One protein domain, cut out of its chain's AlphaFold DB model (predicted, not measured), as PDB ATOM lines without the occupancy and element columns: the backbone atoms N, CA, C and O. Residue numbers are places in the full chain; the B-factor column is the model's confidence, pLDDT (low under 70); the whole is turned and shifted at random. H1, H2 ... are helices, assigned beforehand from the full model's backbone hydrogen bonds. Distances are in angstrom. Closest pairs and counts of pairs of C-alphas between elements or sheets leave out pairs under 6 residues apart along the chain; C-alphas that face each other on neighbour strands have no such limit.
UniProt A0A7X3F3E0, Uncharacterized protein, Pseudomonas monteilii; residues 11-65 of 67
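AT A GLANCE: This is residues 11 to 65 of the 67 residues of an uncharacterized protein of Pseudomonas monteilii (UniProt A0A7X3F3E0). An open, flat arch: two long helices, H2 and H3, form legs set well apart, bridged by a long link, with the short helix H1 at the foot of H2. The printed part has 55 residues with three named helices, in the order H1, H2, H3, and no named strand; its class is all helix. It is extended, with a radius of gyration of the C-alphas of 19.7 A and spans of 57 by 34 by 8 A.

IN THESE COORDINATES: H1 is residues 11 to 15, 6.2 A long, from C-alpha 11 at (82.966, -16.533, 50.290). H2 is residues 18 to 35, 25.8 A. H3 is residues 47 to 63, 24.2 A, ending at C-alpha 63 at (72.340, 37.151, 33.199).

HOW THE PARTS SIT: H1 and H2 are close but not clearly touching; their closest C-alphas, Ala 13 and Ile 21, are 7.4 A apart. H3 is apart from H1 and from H2. In H1, H2 and H3 every O i to N i+4 pair is within hydrogen-bond range.

THE WHOLE: The C-alphas farthest apart, Arg 11 and Ala 63, are 57.3 A apart. The printed part has no cut. The H2 to H3 link is long, 11 residues. Residue 41 is under pLDDT 70.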
ATOM      1  N   ARG A  11      82.131 -17.021  49.197       90.75
ATOM      2  CA  ARG A  11      82.966 -16.533  50.290       90.75
ATOM      3  C   ARG A  11      83.484 -15.127  50.006       90.75
ATOM      4  O   ARG A  11      83.228 -14.217  50.784       90.75
ATOM      5  N   ASP A  12      84.134 -14.960  48.862       91.31
ATOM      6  CA  ASP A  12      84.761 -13.699  48.479       91.31
ATOM      7  C   ASP A  12      83.706 -12.594  48.366       91.31
ATOM      8  O   ASP A  12      83.888 -11.501  48.891       91.31
ATOM      9  N   ALA A  13      82.545 -12.890  47.778       89.62
ATOM     10  CA  ALA A  13      81.453 -11.922  47.682       89.62
ATOM     11  C   ALA A  13      80.847 -11.518  49.038       89.62
ATOM     12  O   ALA A  13      80.281 -10.433  49.137       89.62
ATOM     13  N   TRP A  14      80.912 -12.376  50.060       90.75
ATOM     14  CA  TRP A  14      80.394 -12.075  51.400       90.75
ATOM     15  C   TRP A  14      81.403 -11.342  52.282       90.75
ATOM     16  O   TRP A  14      80.999 -10.557  53.135       90.75
ATOM     17  N   GLU A  15      82.696 -11.595  52.086       94.25
ATOM     18  CA  GLU A  15      83.778 -10.942  52.833       94.25
ATOM     19  C   GLU A  15      84.167  -9.583  52.220       94.25
ATOM     20  O   GLU A  15      84.737  -8.736  52.906       94.25
ATOM     21  N   THR A  16      83.824  -9.342  50.949       93.81
ATOM     22  CA  THR A  16      84.138  -8.083  50.258       93.81
ATOM     23  C   THR A  16      83.196  -6.945  50.686       93.81
ATOM     24  O   THR A  16      81.972  -7.112  50.663       93.81
ATOM     25  N   PRO A  17      83.720  -5.746  51.008       95.88
ATOM     26  CA  PRO A  17      82.899  -4.567  51.267       95.88
ATOM     27  C   PRO A  17      81.979  -4.198  50.094       95.88
ATOM     28  O   PRO A  17      82.365  -4.255  48.928       95.88
ATOM     29  N   VAL A  18      80.773  -3.708  50.401       92.94
ATOM     30  CA  VAL A  18      79.761  -3.346  49.385       92.94
ATOM     31  C   VAL A  18      80.297  -2.360  48.341       92.94
ATOM     32  O   VAL A  18      79.987  -2.491  47.160       92.94
ATOM     33  N   ILE A  19      81.127  -1.393  48.748       96.31
ATOM     34  CA  ILE A  19      81.696  -0.403  47.822       96.31
ATOM     35  C   ILE A  19      82.592  -1.048  46.758       96.31
ATOM     36  O   ILE A  19      82.535  -0.676  45.589       96.31
ATOM     37  N   GLU A  20      83.369  -2.060  47.136       94.81
ATOM     38  CA  GLU A  20      84.253  -2.780  46.221       94.81
ATOM     39  C   GLU A  20      83.453  -3.666  45.261       94.81
ATOM     40  O   GLU A  20      83.777  -3.742  44.076       94.81
ATOM     41  N   ILE A  21      82.354  -4.262  45.738       92.75
ATOM     42  CA  ILE A  21      81.418  -5.021  44.895       92.75
ATOM     43  C   ILE A  21      80.821  -4.120  43.805       92.75
ATOM     44  O   ILE A  21      80.774  -4.517  42.639       92.75
ATOM     45  N   ILE A  22      80.387  -2.905  44.163       94.12
ATOM     46  CA  ILE A  22      79.826  -1.939  43.205       94.12
ATOM     47  C   ILE A  22      80.887  -1.534  42.176       94.12
ATOM     48  O   ILE A  22      80.623  -1.605  40.977       94.12
ATOM     49  N   LEU A  23      82.100  -1.197  42.624       96.12
ATOM     50  CA  LEU A  23      83.209  -0.831  41.738       96.12
ATOM     51  C   LEU A  23      83.559  -1.953  40.750       96.12
ATOM     52  O   LEU A  23      83.705  -1.711  39.550       96.12
ATOM     53  N   ALA A  24      83.656  -3.194  41.230       94.25
ATOM     54  CA  ALA A  24      83.915  -4.351  40.378       94.25
ATOM     55  C   ALA A  24      82.787  -4.574  39.358       94.25
ATOM     56  O   ALA A  24      83.038  -4.938  38.204       94.25
ATOM     57  N   TRP A  25      81.538  -4.344  39.768       93.25
ATOM     58  CA  TRP A  25      80.373  -4.487  38.904       93.25
ATOM     59  C   TRP A  25      80.339  -3.431  37.798       93.25
ATOM     60  O   TRP A  25      80.159  -3.786  36.630       93.25
ATOM     61  N   GLU A  26      80.597  -2.167  38.132       94.25
ATOM     62  CA  GLU A  26      80.713  -1.074  37.163       94.25
ATOM     63  C   GLU A  26      81.848  -1.326  36.164       94.25
ATOM     64  O   GLU A  26      81.634  -1.246  34.952       94.25
ATOM     65  N   ALA A  27      83.025  -1.738  36.647       94.12
ATOM     66  CA  ALA A  27      84.160  -2.066  35.788       94.12
ATOM     67  C   ALA A  27      83.832  -3.194  34.796       94.12
ATOM     68  O   ALA A  27      84.179  -3.113  33.614       94.12
ATOM     69  N   LYS A  28      83.121  -4.236  35.251       91.56
ATOM     70  CA  LYS A  28      82.682  -5.335  34.384       91.56
ATOM     71  C   LYS A  28      81.655  -4.871  33.351       91.56
ATOM     72  O   LYS A  28      81.757  -5.257  32.187       91.56
ATOM     73  N   ALA A  29      80.688  -4.046  33.747       90.56
ATOM     74  CA  ALA A  29      79.706  -3.484  32.825       90.56
ATOM     75  C   ALA A  29      80.379  -2.631  31.739       90.56
ATOM     76  O   ALA A  29      80.072  -2.775  30.555       90.56
ATOM     77  N   ASP A  30      81.340  -1.794  32.124       90.75
ATOM     78  CA  ASP A  30      82.098  -0.958  31.198       90.75
ATOM     79  C   ASP A  30      82.990  -1.768  30.265       90.75
ATOM     80  O   ASP A  30      83.068  -1.459  29.074       90.75
ATOM     81  N   PHE A  31      83.631  -2.822  30.771       90.00
ATOM     82  CA  PHE A  31      84.362  -3.763  29.932       90.00
ATOM     83  C   PHE A  31      83.438  -4.361  28.869       90.00
ATOM     84  O   PHE A  31      83.727  -4.243  27.682       90.00
ATOM     85  N   LEU A  32      82.285  -4.902  29.274       90.25
ATOM     86  CA  LEU A  32      81.333  -5.522  28.353       90.25
ATOM     87  C   LEU A  32      80.810  -4.541  27.297       90.25
ATOM     88  O   LEU A  32      80.701  -4.919  26.135       90.25
ATOM     89  N   LYS A  33      80.528  -3.284  27.659       88.00
ATOM     90  CA  LYS A  33      80.153  -2.246  26.682       88.00
ATOM     91  C   LYS A  33      81.274  -1.991  25.674       88.00
ATOM     92  O   LYS A  33      81.013  -1.933  24.477       88.00
ATOM     93  N   LYS A  34      82.515  -1.850  26.153       86.50
ATOM     94  CA  LYS A  34      83.683  -1.508  25.326       86.50
ATOM     95  C   LYS A  34      84.120  -2.649  24.413       86.50
ATOM     96  O   LYS A  34      84.611  -2.385  23.321       86.50
ATOM     97  N   THR A  35      83.968  -3.897  24.851       90.12
ATOM     98  CA  THR A  35      84.424  -5.071  24.099       90.12
ATOM     99  C   THR A  35      83.329  -5.748  23.287       90.12
ATOM    100  O   THR A  35      83.627  -6.722  22.605       90.12
ATOM    101  N   ASN A  36      82.073  -5.298  23.356       86.94
ATOM    102  CA  ASN A  36      80.990  -5.896  22.578       86.94
ATOM    103  C   ASN A  36      81.119  -5.515  21.086       86.94
ATOM    104  O   ASN A  36      80.861  -4.358  20.745       86.94
ATOM    105  N   PRO A  37      81.435  -6.463  20.177       83.50
ATOM    106  CA  PRO A  37      81.559  -6.174  18.746       83.50
ATOM    107  C   PRO A  37      80.216  -5.829  18.080       83.50
ATOM    108  O   PRO A  37      80.198  -5.278  16.984       83.50
ATOM    109  N   PHE A  38      79.097  -6.131  18.746       87.56
ATOM    110  CA  PHE A  38      77.734  -5.800  18.323       87.56
ATOM    111  C   PHE A  38      77.113  -4.686  19.181       87.56
ATOM    112  O   PHE A  38      75.899  -4.475  19.154       87.56
ATOM    113  N   GLY A  39      77.921  -4.002  19.997       77.19
ATOM    114  CA  GLY A  39      77.461  -2.915  20.850       77.19
ATOM    115  C   GLY A  39      77.007  -1.716  20.023       77.19
ATOM    116  O   GLY A  39      77.633  -1.359  19.027       77.19
ATOM    117  N   GLN A  40      75.920  -1.067  20.447       76.69
ATOM    118  CA  GLN A  40      75.572   0.246  19.908       76.69
ATOM    119  C   GLN A  40      76.665   1.246  20.312       76.69
ATOM    120  O   GLN A  40      77.108   1.214  21.465       76.69
ATOM    121  N   PRO A  41      77.109   2.134  19.405       68.94
ATOM    122  CA  PRO A  41      78.073   3.160  19.762       68.94
ATOM    123  C   PRO A  41      77.488   4.018  20.884       68.94
ATOM    124  O   PRO A  41      76.367   4.514  20.763       68.94
ATOM    125  N   GLU A  42      78.240   4.201  21.974       70.44
ATOM    126  CA  GLU A  42      77.862   5.173  23.000       70.44
ATOM    127  C   GLU A  42      77.636   6.519  22.312       70.44
ATOM    128  O   GLU A  42      78.518   7.020  21.603       70.44
ATOM    129  N   THR A  43      76.434   7.078  22.477       72.94
ATOM    130  CA  THR A  43      76.034   8.335  21.849       72.94
ATOM    131  C   THR A  43      76.911   9.455  22.390       72.94
ATOM    132  O   THR A  43      76.583  10.112  23.378       72.94
ATOM    133  N   LYS A  44      78.058   9.683  21.749       74.00
ATOM    134  CA  LYS A  44      78.903  10.828  22.061       74.00
ATOM    135  C   LYS A  44      78.094  12.081  21.744       74.00
ATOM    136  O   LYS A  44      77.601  12.206  20.617       74.00
ATOM    137  N   PRO A  45      77.946  13.014  22.699       77.62
ATOM    138  CA  PRO A  45      77.248  14.252  22.422       77.62
ATOM    139  C   PRO A  45      77.959  14.943  21.262       77.62
ATOM    140  O   PRO A  45      79.188  15.068  21.241       77.62
ATOM    141  N   SER A  46      77.191  15.346  20.250       84.31
ATOM    142  CA  SER A  46      77.777  16.022  19.099       84.31
ATOM    143  C   SER A  46      78.458  17.310  19.567       84.31
ATOM    144  O   SER A  46      77.987  17.978  20.492       84.31
ATOM    145  N   LYS A  47      79.551  17.709  18.907       85.12
ATOM    146  CA  LYS A  47      80.235  18.979  19.219       85.12
ATOM    147  C   LYS A  47      79.259  20.165  19.203       85.12
ATOM    148  O   LYS A  47      79.393  21.085  20.003       85.12
ATOM    149  N   ALA A  48      78.251  20.113  18.329       86.88
ATOM    150  CA  ALA A  48      77.187  21.107  18.253       86.88
ATOM    151  C   ALA A  48      76.281  21.107  19.498       86.88
ATOM    152  O   ALA A  48      75.949  22.183  19.996       86.88
ATOM    153  N   ALA A  49      75.916  19.932  20.023       86.81
ATOM    154  CA  ALA A  49      75.151  19.810  21.265       86.81
ATOM    155  C   ALA A  49      75.943  20.368  22.460       86.81
ATOM    156  O   ALA A  49      75.436  21.227  23.177       86.81
ATOM    157  N   VAL A  50      77.223  19.995  22.587       88.81
ATOM    158  CA  VAL A  50      78.109  20.506  23.650       88.81
ATOM    159  C   VAL A  50      78.275  22.027  23.559       88.81
ATOM    160  O   VAL A  50      78.152  22.733  24.558       88.81
ATOM    161  N   ALA A  51      78.491  22.566  22.354       91.50
ATOM    162  CA  ALA A  51      78.607  24.010  22.150       91.50
ATOM    163  C   ALA A  51      77.305  24.758  22.485       91.50
ATOM    164  O   ALA A  51      77.347  25.877  23.006       91.50
ATOM    165  N   LYS A  52      76.143  24.157  22.197       91.38
ATOM    166  CA  LYS A  52      74.829  24.717  22.541       91.38
ATOM    167  C   LYS A  52      74.640  24.781  24.058       91.38
ATOM    168  O   LYS A  52      74.225  25.826  24.561       91.38
ATOM    169  N   ASP A  53      74.990  23.717  24.772       88.62
ATOM    170  CA  ASP A  53      74.894  23.669  26.233       88.62
ATOM    171  C   ASP A  53      75.848  24.653  26.905       88.62
ATOM    172  O   ASP A  53      75.428  25.410  27.783       88.62
ATOM    173  N   LEU A  54      77.089  24.742  26.421       91.94
ATOM    174  CA  LEU A  54      78.072  25.697  26.928       91.94
ATOM    175  C   LEU A  54      77.606  27.148  26.743       91.94
ATOM    176  O   LEU A  54      77.671  27.951  27.672       91.94
ATOM    177  N   ARG A  55      77.079  27.489  25.558       91.12
ATOM    178  CA  ARG A  55      76.518  28.826  25.291       91.12
ATOM    179  C   ARG A  55      75.335  29.142  26.197       91.12
ATOM    180  O   ARG A  55      75.217  30.275  26.656       91.12
ATOM    181  N   ARG A  56      74.462  28.163  26.453       91.06
ATOM    182  CA  ARG A  56      73.324  28.319  27.367       91.06
ATOM    183  C   ARG A  56      73.801  28.577  28.799       91.06
ATOM    184  O   ARG A  56      73.324  29.527  29.412       91.06
ATOM    185  N   GLY A  57      74.767  27.798  29.287       91.31
ATOM    186  CA  GLY A  57      75.355  27.976  30.618       91.31
ATOM    187  C   GLY A  57      76.032  29.339  30.791       91.31
ATOM    188  O   GLY A  57      75.737  30.056  31.743       91.31
ATOM    189  N   LEU A  58      76.861  29.748  29.823       91.00
ATOM    190  CA  LEU A  58      77.537  31.052  29.839       91.00
ATOM    191  C   LEU A  58      76.551  32.230  29.818       91.00
ATOM    192  O   LEU A  58      76.750  33.209  30.534       91.00
ATOM    193  N   ARG A  59      75.473  32.141  29.028       88.75
ATOM    194  CA  ARG A  59      74.426  33.176  28.999       88.75
ATOM    195  C   ARG A  59      73.648  33.248  30.311       88.75
ATOM    196  O   ARG A  59      73.384  34.351  30.776       88.75
ATOM    197  N   GLY A  60      73.321  32.104  30.912       85.38
ATOM    198  CA  GLY A  60      72.690  32.054  32.232       85.38
ATOM    199  C   GLY A  60      73.558  32.716  33.303       85.38
ATOM    200  O   GLY A  60      73.078  33.580  34.030       85.38
ATOM    201  N   ALA A  61      74.856  32.399  33.321       80.75
ATOM    202  CA  ALA A  61      75.817  32.990  34.251       80.75
ATOM    203  C   ALA A  61      75.974  34.512  34.065       80.75
ATOM    204  O   ALA A  61      76.048  35.257  35.043       80.75
ATOM    205  N   ALA A  62      75.994  34.987  32.815       81.12
ATOM    206  CA  ALA A  62      76.060  36.413  32.508       81.12
ATOM    207  C   ALA A  62      74.789  37.168  32.933       81.12
ATOM    208  O   ALA A  62      74.890  38.282  33.433       81.12
ATOM    209  N   ALA A  63      73.610  36.559  32.778       79.25
ATOM    210  CA  ALA A  63      72.340  37.151  33.199       79.25
ATOM    211  C   ALA A  63      72.174  37.194  34.729       79.25
ATOM    212  O   ALA A  63      71.501  38.080  35.244       79.25
ATOM    213  N   SER A  64      72.799  36.265  35.458       78.75
ATOM    214  CA  SER A  64      72.766  36.215  36.927       78.75
ATOM    215  C   SER A  64      73.805  37.102  37.622       78.75
ATOM    216  O   SER A  64      73.865  37.116  38.850       78.75
ATOM    217  N   ARG A  65      74.665  37.808  36.872       74.12
ATOM    218  CA  ARG A  65      75.708  38.656  37.462       74.12
ATOM    219  C   ARG A  65      75.078  39.942  38.029       74.12
ATOM    220  O   ARG A  65      74.462  40.676  37.257       74.12
TER     221      ARG A  65